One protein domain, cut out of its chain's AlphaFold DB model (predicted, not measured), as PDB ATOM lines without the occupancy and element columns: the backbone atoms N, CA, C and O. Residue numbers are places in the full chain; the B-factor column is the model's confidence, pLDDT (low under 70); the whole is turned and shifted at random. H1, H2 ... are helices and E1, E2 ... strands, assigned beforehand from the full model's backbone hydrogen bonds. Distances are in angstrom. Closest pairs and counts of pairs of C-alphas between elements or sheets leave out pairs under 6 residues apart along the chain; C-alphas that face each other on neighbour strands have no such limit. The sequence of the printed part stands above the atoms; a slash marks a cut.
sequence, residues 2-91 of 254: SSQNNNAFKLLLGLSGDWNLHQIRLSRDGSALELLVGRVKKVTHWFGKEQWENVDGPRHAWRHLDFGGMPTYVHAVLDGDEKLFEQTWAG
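AT A GLANCE: This is residues 2 to 91 of the 254 residues of an uncharacterized protein of Diaphorobacter aerolatus (UniProt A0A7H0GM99). A strongly twisted five-stranded sheet makes the body, with long E2 in its middle, E1 along one side of it and E5 then E4 beyond its other side. Short E3 pairs with the far end of E2, and one helix, H1, packs on the sheet mainly at E1, while residues 78 to 91, with no named element, fold back on the helix's side. The 90 printed residues run H1 E1 E2 E3 E4 E5; the branched sheet is mixed and the class is mixed, helices and strands. The whole is compact, with a radius of gyration of the C-alphas of 13.5 A and spans of 43 by 31 by 23 A.

HOW THE PARTS SIT: Start at E2, residues 33 to 42. Antiparallel E1, residues 19 to 26, is on one side, with N 22 and O 36 at 2.8 A. On the other side, E5, residues 70 to 77, is parallel, with N 35 and O 73 at 2.8 A, and E3, residues 50 to 52, is antiparallel, with N 41 and O 51 at 2.8 A. E1 E2 E3 form a meander, each strand the antiparallel neighbour of the one before. E4, residues 59 to 67, forms a hairpin with E5, N 64 and O 72 at 2.8 A, and bends by 60 degrees at residue 64. H1, residues 3 to 13, is on the sheet; its closest C-alpha pair with E1 is Lys 10 and Leu 21, 6.4 A. Every O i to N i+4 pair in H1 is within hydrogen-bond range.

IN THESE COORDINATES: Find C-alpha 3 at (11.936, 23.235, 25.094); H1 runs 15.8 A from there. E1 spans 20.8 A, E2 27.3 A, E3 6.7 A and E4 21.2 A. E5 runs 22.5 A to C-alpha 77 at (12.071, 30.703, 45.452).

THE WHOLE: The C-alphas farthest apart, Asp 29 and Trp 46, are 43.1 A apart. The printed part has no cut, and no link between named elements is long. Look for pLDDT under 70 at residues 2 to 5, 42 to 50 and 54 to 55.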
ATOM      1  N   SER A   2      15.187  19.544  25.856       49.50
ATOM      2  CA  SER A   2      14.510  20.369  24.844       49.50
ATOM      3  C   SER A   2      13.372  21.222  25.428       49.50
ATOM      4  O   SER A   2      12.746  20.849  26.419       49.50
ATOM      5  N   SER A   3      13.070  22.349  24.773       61.22
ATOM      6  CA  SER A   3      11.936  23.235  25.094       61.22
ATOM      7  C   SER A   3      10.584  22.494  25.177       61.22
ATOM      8  O   SER A   3       9.711  22.903  25.940       61.22
ATOM      9  N   GLN A   4      10.432  21.358  24.481       62.09
ATOM     10  CA  GLN A   4       9.236  20.509  24.555       62.09
ATOM     11  C   GLN A   4       9.042  19.847  25.927       62.09
ATOM     12  O   GLN A   4       7.918  19.822  26.423       62.09
ATOM     13  N   ASN A   5      10.113  19.368  26.574       68.25
ATOM     14  CA  ASN A   5       9.995  18.726  27.889       68.25
ATOM     15  C   ASN A   5       9.529  19.730  28.950       68.25
ATOM     16  O   ASN A   5       8.674  19.406  29.770       68.25
ATOM     17  N   ASN A   6      10.020  20.971  28.889       75.94
ATOM     18  CA  ASN A   6       9.591  22.027  29.808       75.94
ATOM     19  C   ASN A   6       8.096  22.344  29.660       75.94
ATOM     20  O   ASN A   6       7.415  22.527  30.667       75.94
ATOM     21  N   ASN A   7       7.564  22.347  28.432       81.88
ATOM     22  CA  ASN A   7       6.134  22.569  28.199       81.88
ATOM     23  C   ASN A   7       5.263  21.432  28.754       81.88
ATOM     24  O   ASN A   7       4.212  21.708  29.328       81.88
ATOM     25  N   ALA A   8       5.702  20.175  28.639       84.31
ATOM     26  CA  ALA A   8       4.968  19.042  29.200       84.31
ATOM     27  C   ALA A   8       4.864  19.133  30.733       84.31
ATOM     28  O   ALA A   8       3.766  19.062  31.278       84.31
ATOM     29  N   PHE A   9       5.979  19.376  31.433       86.12
ATOM     30  CA  PHE A   9       5.962  19.534  32.894       86.12
ATOM     31  C   PHE A   9       5.197  20.779  33.349       86.12
ATOM     32  O   PHE A   9       4.536  20.740  34.382       86.12
ATOM     33  N   LYS A  10       5.225  21.861  32.563       86.75
ATOM     34  CA  LYS A  10       4.412  23.054  32.823       86.75
ATOM     35  C   LYS A  10       2.915  22.728  32.833       86.75
ATOM     36  O   LYS A  10       2.210  23.155  33.745       86.75
ATOM     37  N   LEU A  11       2.454  21.960  31.842       85.19
ATOM     38  CA  LEU A  11       1.064  21.511  31.745       85.19
ATOM     39  C   LEU A  11       0.704  20.530  32.865       85.19
ATOM     40  O   LEU A  11      -0.342  20.691  33.482       85.19
ATOM     41  N   LEU A  12       1.580  19.563  33.164       87.06
ATOM     42  CA  LEU A  12       1.355  18.570  34.223       87.06
ATOM     43  C   LEU A  12       1.260  19.199  35.616       87.06
ATOM     44  O   LEU A  12       0.424  18.791  36.414       87.06
ATOM     45  N   LEU A  13       2.090  20.205  35.899       88.62
ATOM     46  CA  LEU A  13       2.007  20.970  37.141       88.62
ATOM     47  C   LEU A  13       0.818  21.942  37.148       88.62
ATOM     48  O   LEU A  13       0.410  22.386  38.213       88.62
ATOM     49  N   GLY A  14       0.267  22.301  35.986       86.88
ATOM     50  CA  GLY A  14      -0.764  23.334  35.879       86.88
ATOM     51  C   GLY A  14      -0.233  24.742  36.175       86.88
ATOM     52  O   GLY A  14      -0.953  25.559  36.749       86.88
ATOM     53  N   LEU A  15       1.025  25.035  35.815       88.56
ATOM     54  CA  LEU A  15       1.600  26.374  35.999       88.56
ATOM     55  C   LEU A  15       0.859  27.394  35.120       88.56
ATOM     56  O   LEU A  15       0.733  27.207  33.906       88.56
ATOM     57  N   SER A  16       0.422  28.500  35.720       81.81
ATOM     58  CA  SER A  16      -0.332  29.565  35.054       81.81
ATOM     59  C   SER A  16       0.239  30.954  35.363       81.81
ATOM     60  O   SER A  16       1.052  31.127  36.274       81.81
ATOM     61  N   GLY A  17      -0.169  31.952  34.571       82.12
ATOM     62  CA  GLY A  17       0.285  33.338  34.723       82.12
ATOM     63  C   GLY A  17       1.795  33.490  34.531       82.12
ATOM     64  O   GLY A  17       2.362  32.966  33.569       82.12
ATOM     65  N   ASP A  18       2.428  34.196  35.464       84.31
ATOM     66  CA  ASP A  18       3.857  34.531  35.421       84.31
ATOM     67  C   ASP A  18       4.761  33.395  35.927       84.31
ATOM     68  O   ASP A  18       5.987  33.513  35.892       84.31
ATOM     69  N   TRP A  19       4.180  32.283  36.389       87.38
ATOM     70  CA  TRP A  19       4.927  31.128  36.877       87.38
ATOM     71  C   TRP A  19       5.406  30.243  35.732       87.38
ATOM     72  O   TRP A  19       4.650  29.847  34.835       87.38
ATOM     73  N   ASN A  20       6.685  29.891  35.778       88.38
ATOM     74  CA  ASN A  20       7.297  29.046  34.774       88.38
ATOM     75  C   ASN A  20       8.343  28.108  35.378       88.38
ATOM     76  O   ASN A  20       8.887  28.340  36.459       88.38
ATOM     77  N   LEU A  21       8.616  27.027  34.657       88.81
ATOM     78  CA  LEU A  21       9.596  26.035  35.064       88.81
ATOM     79  C   LEU A  21      10.993  26.542  34.702       88.81
ATOM     80  O   LEU A  21      11.366  26.580  33.530       88.81
ATOM     81  N   HIS A  22      11.751  26.951  35.715       86.75
ATOM     82  CA  HIS A  22      13.112  27.446  35.559       86.75
ATOM     83  C   HIS A  22      14.077  26.305  35.257       86.75
ATOM     84  O   HIS A  22      14.925  26.405  34.369       86.75
ATOM     85  N   GLN A  23      13.954  25.204  36.002       87.38
ATOM     86  CA  GLN A  23      14.882  24.098  35.865       87.38
ATOM     87  C   GLN A  23      14.275  22.752  36.239       87.38
ATOM     88  O   GLN A  23      13.474  22.647  37.160       87.38
ATOM     89  N   ILE A  24      14.732  21.718  35.538       91.06
ATOM     90  CA  ILE A  24      14.486  20.314  35.847       91.06
ATOM     91  C   ILE A  24      15.840  19.682  36.141       91.06
ATOM     92  O   ILE A  24      16.764  19.799  35.327       91.06
ATOM     93  N   ARG A  25      15.972  19.027  37.289       91.50
ATOM     94  CA  ARG A  25      17.148  18.231  37.645       91.50
ATOM     95  C   ARG A  25      16.711  16.876  38.172       91.50
ATOM     96  O   ARG A  25      15.587  16.713  38.627       91.50
ATOM     97  N   LEU A  26      17.625  15.922  38.119       92.31
ATOM     98  CA  LEU A  26      17.553  14.758  38.985       92.31
ATOM     99  C   LEU A  26      18.335  15.071  40.264       92.31
ATOM    100  O   LEU A  26      19.299  15.845  40.222       92.31
ATOM    101  N   SER A  27      17.927  14.471  41.376       91.88
ATOM    102  CA  SER A  27      18.689  14.489  42.621       91.88
ATOM    103  C   SER A  27      20.095  13.914  42.400       91.88
ATOM    104  O   SER A  27      20.369  13.238  41.405       91.88
ATOM    105  N   ARG A  28      21.027  14.176  43.324       87.31
ATOM    106  CA  ARG A  28      22.436  13.747  43.173       87.31
ATOM    107  C   ARG A  28      22.607  12.238  42.985       87.31
ATOM    108  O   ARG A  28      23.539  11.814  42.313       87.31
ATOM    109  N   ASP A  29      21.730  11.454  43.593       90.38
ATOM    110  CA  ASP A  29      21.666   9.994  43.509       90.38
ATOM    111  C   ASP A  29      20.765   9.493  42.363       90.38
ATOM    112  O   ASP A  29      20.646   8.289  42.153       90.38
ATOM    113  N   GLY A  30      20.123  10.400  41.620       89.19
ATOM    114  CA  GLY A  30      19.217  10.081  40.518       89.19
ATOM    115  C   GLY A  30      17.884   9.470  40.949       89.19
ATOM    116  O   GLY A  30      17.140   8.992  40.095       89.19
ATOM    117  N   SER A  31      17.578   9.452  42.248       89.69
ATOM    118  CA  SER A  31      16.392   8.782  42.789       89.69
ATOM    119  C   SER A  31      15.119   9.629  42.730       89.69
ATOM    120  O   SER A  31      14.025   9.076  42.863       89.69
ATOM    121  N   ALA A  32      15.245  10.941  42.514       92.50
ATOM    122  CA  ALA A  32      14.140  11.890  42.506       92.50
ATOM    123  C   ALA A  32      14.287  12.960  41.414       92.50
ATOM    124  O   ALA A  32      15.386  13.279  40.957       92.50
ATOM    125  N   LEU A  33      13.156  13.538  41.018       94.56
ATOM    126  CA  LEU A  33      13.052  14.668  40.107       94.56
ATOM    127  C   LEU A  33      12.871  15.964  40.909       94.56
ATOM    128  O   LEU A  33      11.946  16.081  41.706       94.56
ATOM    129  N   GLU A  34      13.719  16.953  40.663       94.44
ATOM    130  CA  GLU A  34      13.677  18.274  41.290       94.44
ATOM    131  C   GLU A  34      13.274  19.323  40.250       94.44
ATOM    132  O   GLU A  34      13.976  19.568  39.262       94.44
ATOM    133  N   LEU A  35      12.124  19.949  40.472       94.06
ATOM    134  CA  LEU A  35      11.530  20.950  39.596       94.06
ATOM    135  C   LEU A  35      11.632  22.316  40.262       94.06
ATOM    136  O   LEU A  35      10.992  22.553  41.279       94.06
ATOM    137  N   LEU A  36      12.419  23.225  39.696       92.06
ATOM    138  CA  LEU A  36      12.504  24.604  40.165       92.06
ATOM    139  C   LEU A  36      11.518  25.468  39.383       92.06
ATOM    140  O   LEU A  36      11.668  25.656  38.174       92.06
ATOM    141  N   VAL A  37      10.533  26.005  40.088       91.44
ATOM    142  CA  VAL A  37       9.523  26.930  39.578       91.44
ATOM    143  C   VAL A  37       9.881  28.344  40.026       91.44
ATOM    144  O   VAL A  37      10.267  28.575  41.172       91.44
ATOM    145  N   GLY A  38       9.769  29.298  39.109       88.62
ATOM    146  CA  GLY A  38      10.048  30.705  39.368       88.62
ATOM    147  C   GLY A  38       9.188  31.612  38.500       88.62
ATOM    148  O   GLY A  38       8.490  31.147  37.594       88.62
ATOM    149  N   ARG A  39       9.230  32.913  38.782       85.00
ATOM    150  CA  ARG A  39       8.508  33.916  37.998       85.00
ATOM    151  C   ARG A  39       9.328  34.393  36.813       85.00
ATOM    152  O   ARG A  39      10.554  34.501  36.883       85.00
ATOM    153  N   VAL A  40       8.632  34.704  35.726       82.12
ATOM    154  CA  VAL A  40       9.215  35.296  34.524       82.12
ATOM    155  C   VAL A  40       8.551  36.640  34.269       82.12
ATOM    156  O   VAL A  40       7.353  36.702  34.004       82.12
ATOM    157  N   LYS A  41       9.339  37.717  34.266       75.50
ATOM    158  CA  LYS A  41       8.907  39.012  33.739       75.50
ATOM    159  C   LYS A  41       9.181  39.060  32.243       75.50
ATOM    160  O   LYS A  41      10.318  38.915  31.784       75.50
ATOM    161  N   LYS A  42       8.129  39.301  31.459       63.62
ATOM    162  CA  LYS A  42       8.274  39.633  30.039       63.62
ATOM    163  C   LYS A  42       8.731  41.082  29.924       63.62
ATOM    164  O   LYS A  42       7.954  41.997  30.180       63.62
ATOM    165  N   VAL A  43       9.988  41.292  29.541       58.72
ATOM    166  CA  VAL A  43      10.499  42.634  29.253       58.72
ATOM    167  C   VAL A  43      10.105  43.002  27.823       58.72
ATOM    168  O   VAL A  43      10.601  42.432  26.851       58.72
ATOM    169  N   THR A  44       9.188  43.958  27.692       53.91
ATOM    170  CA  THR A  44       8.723  44.525  26.419       53.91
ATOM    171  C   THR A  44       9.761  45.502  25.866       53.91
ATOM    172  O   THR A  44       9.603  46.718  25.911       53.91
ATOM    173  N   HIS A  45      10.863  44.985  25.335       50.62
ATOM    174  CA  HIS A  45      11.672  45.707  24.351       50.62
ATOM    175  C   HIS A  45      11.723  44.900  23.060       50.62
ATOM    176  O   HIS A  45      11.484  43.698  23.072       50.62
ATOM    177  N   TRP A  46      11.997  45.580  21.947       55.09
ATOM    178  CA  TRP A  46      11.909  45.099  20.559       55.09
ATOM    179  C   TRP A  46      12.627  43.770  20.226       55.09
ATOM    180  O   TRP A  46      12.400  43.207  19.162       55.09
ATOM    181  N   PHE A  47      13.407  43.221  21.162       57.12
ATOM    182  CA  PHE A  47      13.919  41.848  21.170       57.12
ATOM    183  C   PHE A  47      13.476  41.101  22.436       57.12
ATOM    184  O   PHE A  47      14.312  40.751  23.268       57.12
ATOM    185  N   GLY A  48      12.163  40.924  22.614       54.31
ATOM    186  CA  GLY A  48      11.526  40.465  23.853       54.31
ATOM    187  C   GLY A  48      12.180  39.222  24.453       54.31
ATOM    188  O   GLY A  48      11.858  38.095  24.083       54.31
ATOM    189  N   LYS A  49      13.102  39.441  25.392       63.97
ATOM    190  CA  LYS A  49      13.797  38.392  26.125       63.97
ATOM    191  C   LYS A  49      13.111  38.247  27.473       63.97
ATOM    192  O   LYS A  49      12.970  39.209  28.223       63.97
ATOM    193  N   GLU A  50      12.657  37.036  27.753       68.50
ATOM    194  CA  GLU A  50      12.107  36.678  29.052       68.50
ATOM    195  C   GLU A  50      13.204  36.777  30.121       68.50
ATOM    196  O   GLU A  50      14.296  36.225  29.950       68.50
ATOM    197  N   GLN A  51      12.927  37.504  31.206       76.44
ATOM    198  CA  GLN A  51      13.841  37.650  32.333       76.44
ATOM    199  C   GLN A  51      13.245  36.980  33.572       76.44
ATOM    200  O   GLN A  51      12.109  37.249  33.957       76.44
ATOM    201  N   TRP A  52      14.025  36.105  34.199       77.38
ATOM    202  CA  TRP A  52      13.641  35.426  35.434       77.38
ATOM    203  C   TRP A  52      13.745  36.374  36.624       77.38
ATOM    204  O   TRP A  52      14.712  37.129  36.745       77.38
ATOM    205  N   GLU A  53      12.758  36.317  37.506       75.19
ATOM    206  CA  GLU A  53      12.750  37.080  38.746       75.19
ATOM    207  C   GLU A  53      13.394  36.256  39.867       75.19
ATOM    208  O   GLU A  53      13.070  35.084  40.034       75.19
ATOM    209  N   ASN A  54      14.344  36.879  40.574       68.62
ATOM    210  CA  ASN A  54      15.029  36.403  41.783       68.62
ATOM    211  C   ASN A  54      15.161  34.867  41.921       68.62
ATOM    212  O   ASN A  54      14.351  34.212  42.571       68.62
ATOM    213  N   VAL A  55      16.206  34.287  41.320       69.06
ATOM    214  CA  VAL A  55      16.402  32.822  41.239       69.06
ATOM    215  C   VAL A  55      17.285  32.262  42.378       69.06
ATOM    216  O   VAL A  55      17.291  31.054  42.647       69.06
ATOM    217  N   ASP A  56      17.993  33.144  43.089       75.38
ATOM    218  CA  ASP A  56      19.015  32.793  44.091       75.38
ATOM    219  C   ASP A  56      18.553  32.990  45.549       75.38
ATOM    220  O   ASP A  56      19.353  32.925  46.482       75.38
ATOM    221  N   GLY A  57      17.256  33.214  45.768       78.19
ATOM    222  CA  GLY A  57      16.671  33.382  47.099       78.19
ATOM    223  C   GLY A  57      16.465  32.075  47.888       78.19
ATOM    224  O   GLY A  57      16.667  30.972  47.365       78.19
ATOM    225  N   PRO A  58      16.022  32.181  49.159       83.44
ATOM    226  CA  PRO A  58      15.671  31.023  49.975       83.44
ATOM    227  C   PRO A  58      14.562  30.214  49.299       83.44
ATOM    228  O   PRO A  58      13.595  30.774  48.791       83.44
ATOM    229  N   ARG A  59      14.705  28.888  49.278       89.25
ATOM    230  CA  ARG A  59      13.778  27.994  48.573       89.25
ATOM    231  C   ARG A  59      12.873  27.271  49.550       89.25
ATOM    232  O   ARG A  59      13.323  26.834  50.607       89.25
ATOM    233  N   HIS A  60      11.628  27.082  49.148       90.81
ATOM    234  CA  HIS A  60      10.715  26.147  49.786       90.81
ATOM    235  C   HIS A  60      10.484  24.956  48.860       90.81
ATOM    236  O   HIS A  60      10.501  25.114  47.638       90.81
ATOM    237  N   ALA A  61      10.323  23.767  49.436       92.38
ATOM    238  CA  ALA A  61      10.202  22.520  48.695       92.38
ATOM    239  C   ALA A  61       8.963  21.749  49.140       92.38
ATOM    240  O   ALA A  61       8.760  21.542  50.334       92.38
ATOM    241  N   TRP A  62       8.195  21.263  48.171       95.06
ATOM    242  CA  TRP A  62       7.060  20.380  48.398       95.06
ATOM    243  C   TRP A  62       7.225  19.078  47.634       95.06
ATOM    244  O   TRP A  62       7.700  19.055  46.499       95.06
ATOM    245  N   ARG A  63       6.736  17.991  48.217       95.38
ATOM    246  CA  ARG A  63       6.551  16.715  47.536       95.38
ATOM    247  C   ARG A  63       5.314  16.782  46.632       95.38
ATOM    248  O   ARG A  63       4.208  17.098  47.081       95.38
ATOM    249  N   HIS A  64       5.506  16.495  45.351       95.31
ATOM    250  CA  HIS A  64       4.456  16.428  44.335       95.31
ATOM    251  C   HIS A  64       4.114  14.978  43.976       95.31
ATOM    252  O   HIS A  64       4.690  14.062  44.555       95.31
ATOM    253  N   LEU A  65       3.177  14.761  43.051       93.38
ATOM    254  CA  LEU A  65       2.892  13.441  42.490       93.38
ATOM    255  C   LEU A  65       4.104  12.881  41.737       93.38
ATOM    256  O   LEU A  65       4.948  13.622  41.223       93.38
ATOM    257  N   ASP A  66       4.182  11.556  41.673       93.00
ATOM    258  CA  ASP A  66       5.273  10.864  40.992       93.00
ATOM    259  C   ASP A  66       5.189  11.061  39.484       93.00
ATOM    260  O   ASP A  66       4.144  10.844  38.870       93.00
ATOM    261  N   PHE A  67       6.313  11.418  38.869       91.31
ATOM    262  CA  PHE A  67       6.423  11.493  37.418       91.31
ATOM    263  C   PHE A  67       7.256  10.323  36.913       91.31
ATOM    264  O   PHE A  67       8.422  10.167  37.268       91.31
ATOM    265  N   GLY A  68       6.631   9.457  36.112       86.19
ATOM    266  CA  GLY A  68       7.275   8.235  35.623       86.19
ATOM    267  C   GLY A  68       7.720   7.290  36.747       86.19
ATOM    268  O   GLY A  68       8.730   6.611  36.602       86.19
ATOM    269  N   GLY A  69       7.012   7.284  37.884       87.56
ATOM    270  CA  GLY A  69       7.368   6.485  39.066       87.56
ATOM    271  C   GLY A  69       8.539   7.038  39.888       87.56
ATOM    272  O   GLY A  69       8.971   6.390  40.842       87.56
ATOM    273  N   MET A  70       9.058   8.220  39.542       90.69
ATOM    274  CA  MET A  70      10.071   8.907  40.335       90.69
ATOM    275  C   MET A  70       9.417   9.887  41.310       90.69
ATOM    276  O   MET A  70       8.555  10.666  40.889       90.69
ATOM    277  N   PRO A  71       9.863   9.905  42.578       94.38
ATOM    278  CA  PRO A  71       9.550  10.974  43.501       94.38
ATOM    279  C   PRO A  71       9.851  12.343  42.903       94.38
ATOM    280  O   PRO A  71      10.967  12.592  42.458       94.38
ATOM    281  N   THR A  72       8.865  13.231  42.914       95.25
ATOM    282  CA  THR A  72       8.986  14.581  42.361       95.25
ATOM    283  C   THR A  72       8.896  15.609  43.472       95.25
ATOM    284  O   THR A  72       7.946  15.603  44.258       95.25
ATOM    285  N   TYR A  73       9.845  16.536  43.494       95.19
ATOM    286  CA  TYR A  73       9.873  17.678  44.392       95.19
ATOM    287  C   TYR A  73       9.755  18.969  43.594       95.19
ATOM    288  O   TYR A  73      10.459  19.177  42.607       95.19
ATOM    289  N   VAL A  74       8.851  19.838  44.029       95.12
ATOM    290  CA  VAL A  74       8.659  21.169  43.462       95.12
ATOM    291  C   VAL A  74       9.283  22.174  44.411       95.12
ATOM    292  O   VAL A  74       8.897  22.273  45.573       95.12
ATOM    293  N   HIS A  75      10.255  22.914  43.901       94.00
ATOM    294  CA  HIS A  75      10.944  23.984  44.593       94.00
ATOM    295  C   HIS A  75      10.459  25.322  44.053       94.00
ATOM    296  O   HIS A  75      10.396  25.509  42.840       94.00
ATOM    297  N   ALA A  76      10.188  26.268  44.943       92.12
ATOM    298  CA  ALA A  76       9.957  27.658  44.576       92.12
ATOM    299  C   ALA A  76      10.877  28.570  45.381       92.12
ATOM    300  O   ALA A  76      11.174  28.296  46.547       92.12
ATOM    301  N   VAL A  77      11.338  29.648  44.751       87.44
ATOM    302  CA  VAL A  77      12.071  30.703  45.452       87.44
ATOM    303  C   VAL A  77      11.070  31.569  46.210       87.44
ATOM    304  O   VAL A  77      10.065  31.997  45.650       87.44
ATOM    305  N   LEU A  78      11.345  31.802  47.489       82.44
ATOM    306  CA  LEU A  78      10.566  32.686  48.341       82.44
ATOM    307  C   LEU A  78      10.983  34.131  48.047       82.44
ATOM    308  O   LEU A  78      12.085  34.553  48.397       82.44
ATOM    309  N   ASP A  79      10.090  34.882  47.416       77.88
ATOM    310  CA  ASP A  79      10.231  36.309  47.103       77.88
ATOM    311  C   ASP A  79       9.433  37.207  48.071       77.88
ATOM    312  O   ASP A  79       9.333  38.415  47.869       77.88
ATOM    313  N   GLY A  80       8.884  36.621  49.142       75.12
ATOM    314  CA  GLY A  80       8.012  37.304  50.101       75.12
ATOM    315  C   GLY A  80       6.547  37.386  49.666       75.12
ATOM    316  O   GLY A  80       5.742  37.949  50.404       75.12
ATOM    317  N   ASP A  81       6.180  36.819  48.511       80.06
ATOM    318  CA  ASP A  81       4.793  36.778  48.064       80.06
ATOM    319  C   ASP A  81       4.034  35.583  48.657       80.06
ATOM    320  O   ASP A  81       4.257  34.423  48.302       80.06
ATOM    321  N   GLU A  82       3.073  35.866  49.533       81.81
ATOM    322  CA  GLU A  82       2.199  34.846  50.119       81.81
ATOM    323  C   GLU A  82       1.275  34.184  49.076       81.81
ATOM    324  O   GLU A  82       0.864  33.037  49.260       81.81
ATOM    325  N   LYS A  83       1.027  34.823  47.917       83.44
ATOM    326  CA  LYS A  83       0.246  34.227  46.815       83.44
ATOM    327  C   LYS A  83       0.907  32.991  46.212       83.44
ATOM    328  O   LYS A  83       0.246  32.240  45.491       83.44
ATOM    329  N   LEU A  84       2.198  32.768  46.472       86.25
ATOM    330  CA  LEU A  84       2.886  31.527  46.119       86.25
ATOM    331  C   LEU A  84       2.184  30.311  46.744       86.25
ATOM    332  O   LEU A  84       1.950  29.321  46.057       86.25
ATOM    333  N   PHE A  85       1.803  30.399  48.018       87.56
ATOM    334  CA  PHE A  85       1.187  29.288  48.755       87.56
ATOM    335  C   PHE A  85      -0.269  29.029  48.334       87.56
ATOM    336  O   PHE A  85      -0.844  27.985  48.641       87.56
ATOM    337  N   GLU A  86      -0.866  29.963  47.590       84.56
ATOM    338  CA  GLU A  86      -2.208  29.846  47.021       84.56
ATOM    339  C   GLU A  86      -2.217  29.207  45.627       84.56
ATOM    340  O   GLU A  86      -3.290  28.934  45.083       84.56
ATOM    341  N   GLN A  87      -1.053  28.933  45.036       86.38
ATOM    342  CA  GLN A  87      -0.993  28.297  43.725       86.38
ATOM    343  C   GLN A  87      -1.443  26.831  43.793       86.38
ATOM    344  O   GLN A  87      -1.252  26.142  44.793       86.38
ATOM    345  N   THR A  88      -2.038  26.322  42.714       82.56
ATOM    346  CA  THR A  88      -2.503  24.923  42.612       82.56
ATOM    347  C   THR A  88      -1.353  23.915  42.583       82.56
ATOM    348  O   THR A  88      -1.489  22.795  43.071       82.56
ATOM    349  N   TRP A  89      -0.215  24.329  42.032       89.00
ATOM    350  CA  TRP A  89       1.010  23.540  41.935       89.00
ATOM    351  C   TRP A  89       1.878  23.609  43.200       89.00
ATOM    352  O   TRP A  89       2.789  22.796  43.361       89.00
ATOM    353  N   ALA A  90       1.597  24.556  44.100       90.81
ATOM    354  CA  ALA A  90       2.280  24.722  45.379       90.81
ATOM    355  C   ALA A  90       1.475  24.090  46.526       90.81
ATOM    356  O   ALA A  90       0.335  23.644  46.359       90.81
ATOM    357  N   GLY A  91       2.098  24.003  47.698       89.25
ATOM    358  CA  GLY A  91       1.452  23.625  48.952       89.25
ATOM    359  C   GLY A  91       1.415  24.795  49.940       89.25
ATOM    360  O   GLY A  91       2.125  25.783  49.740       89.25
TER     361      GLY A  91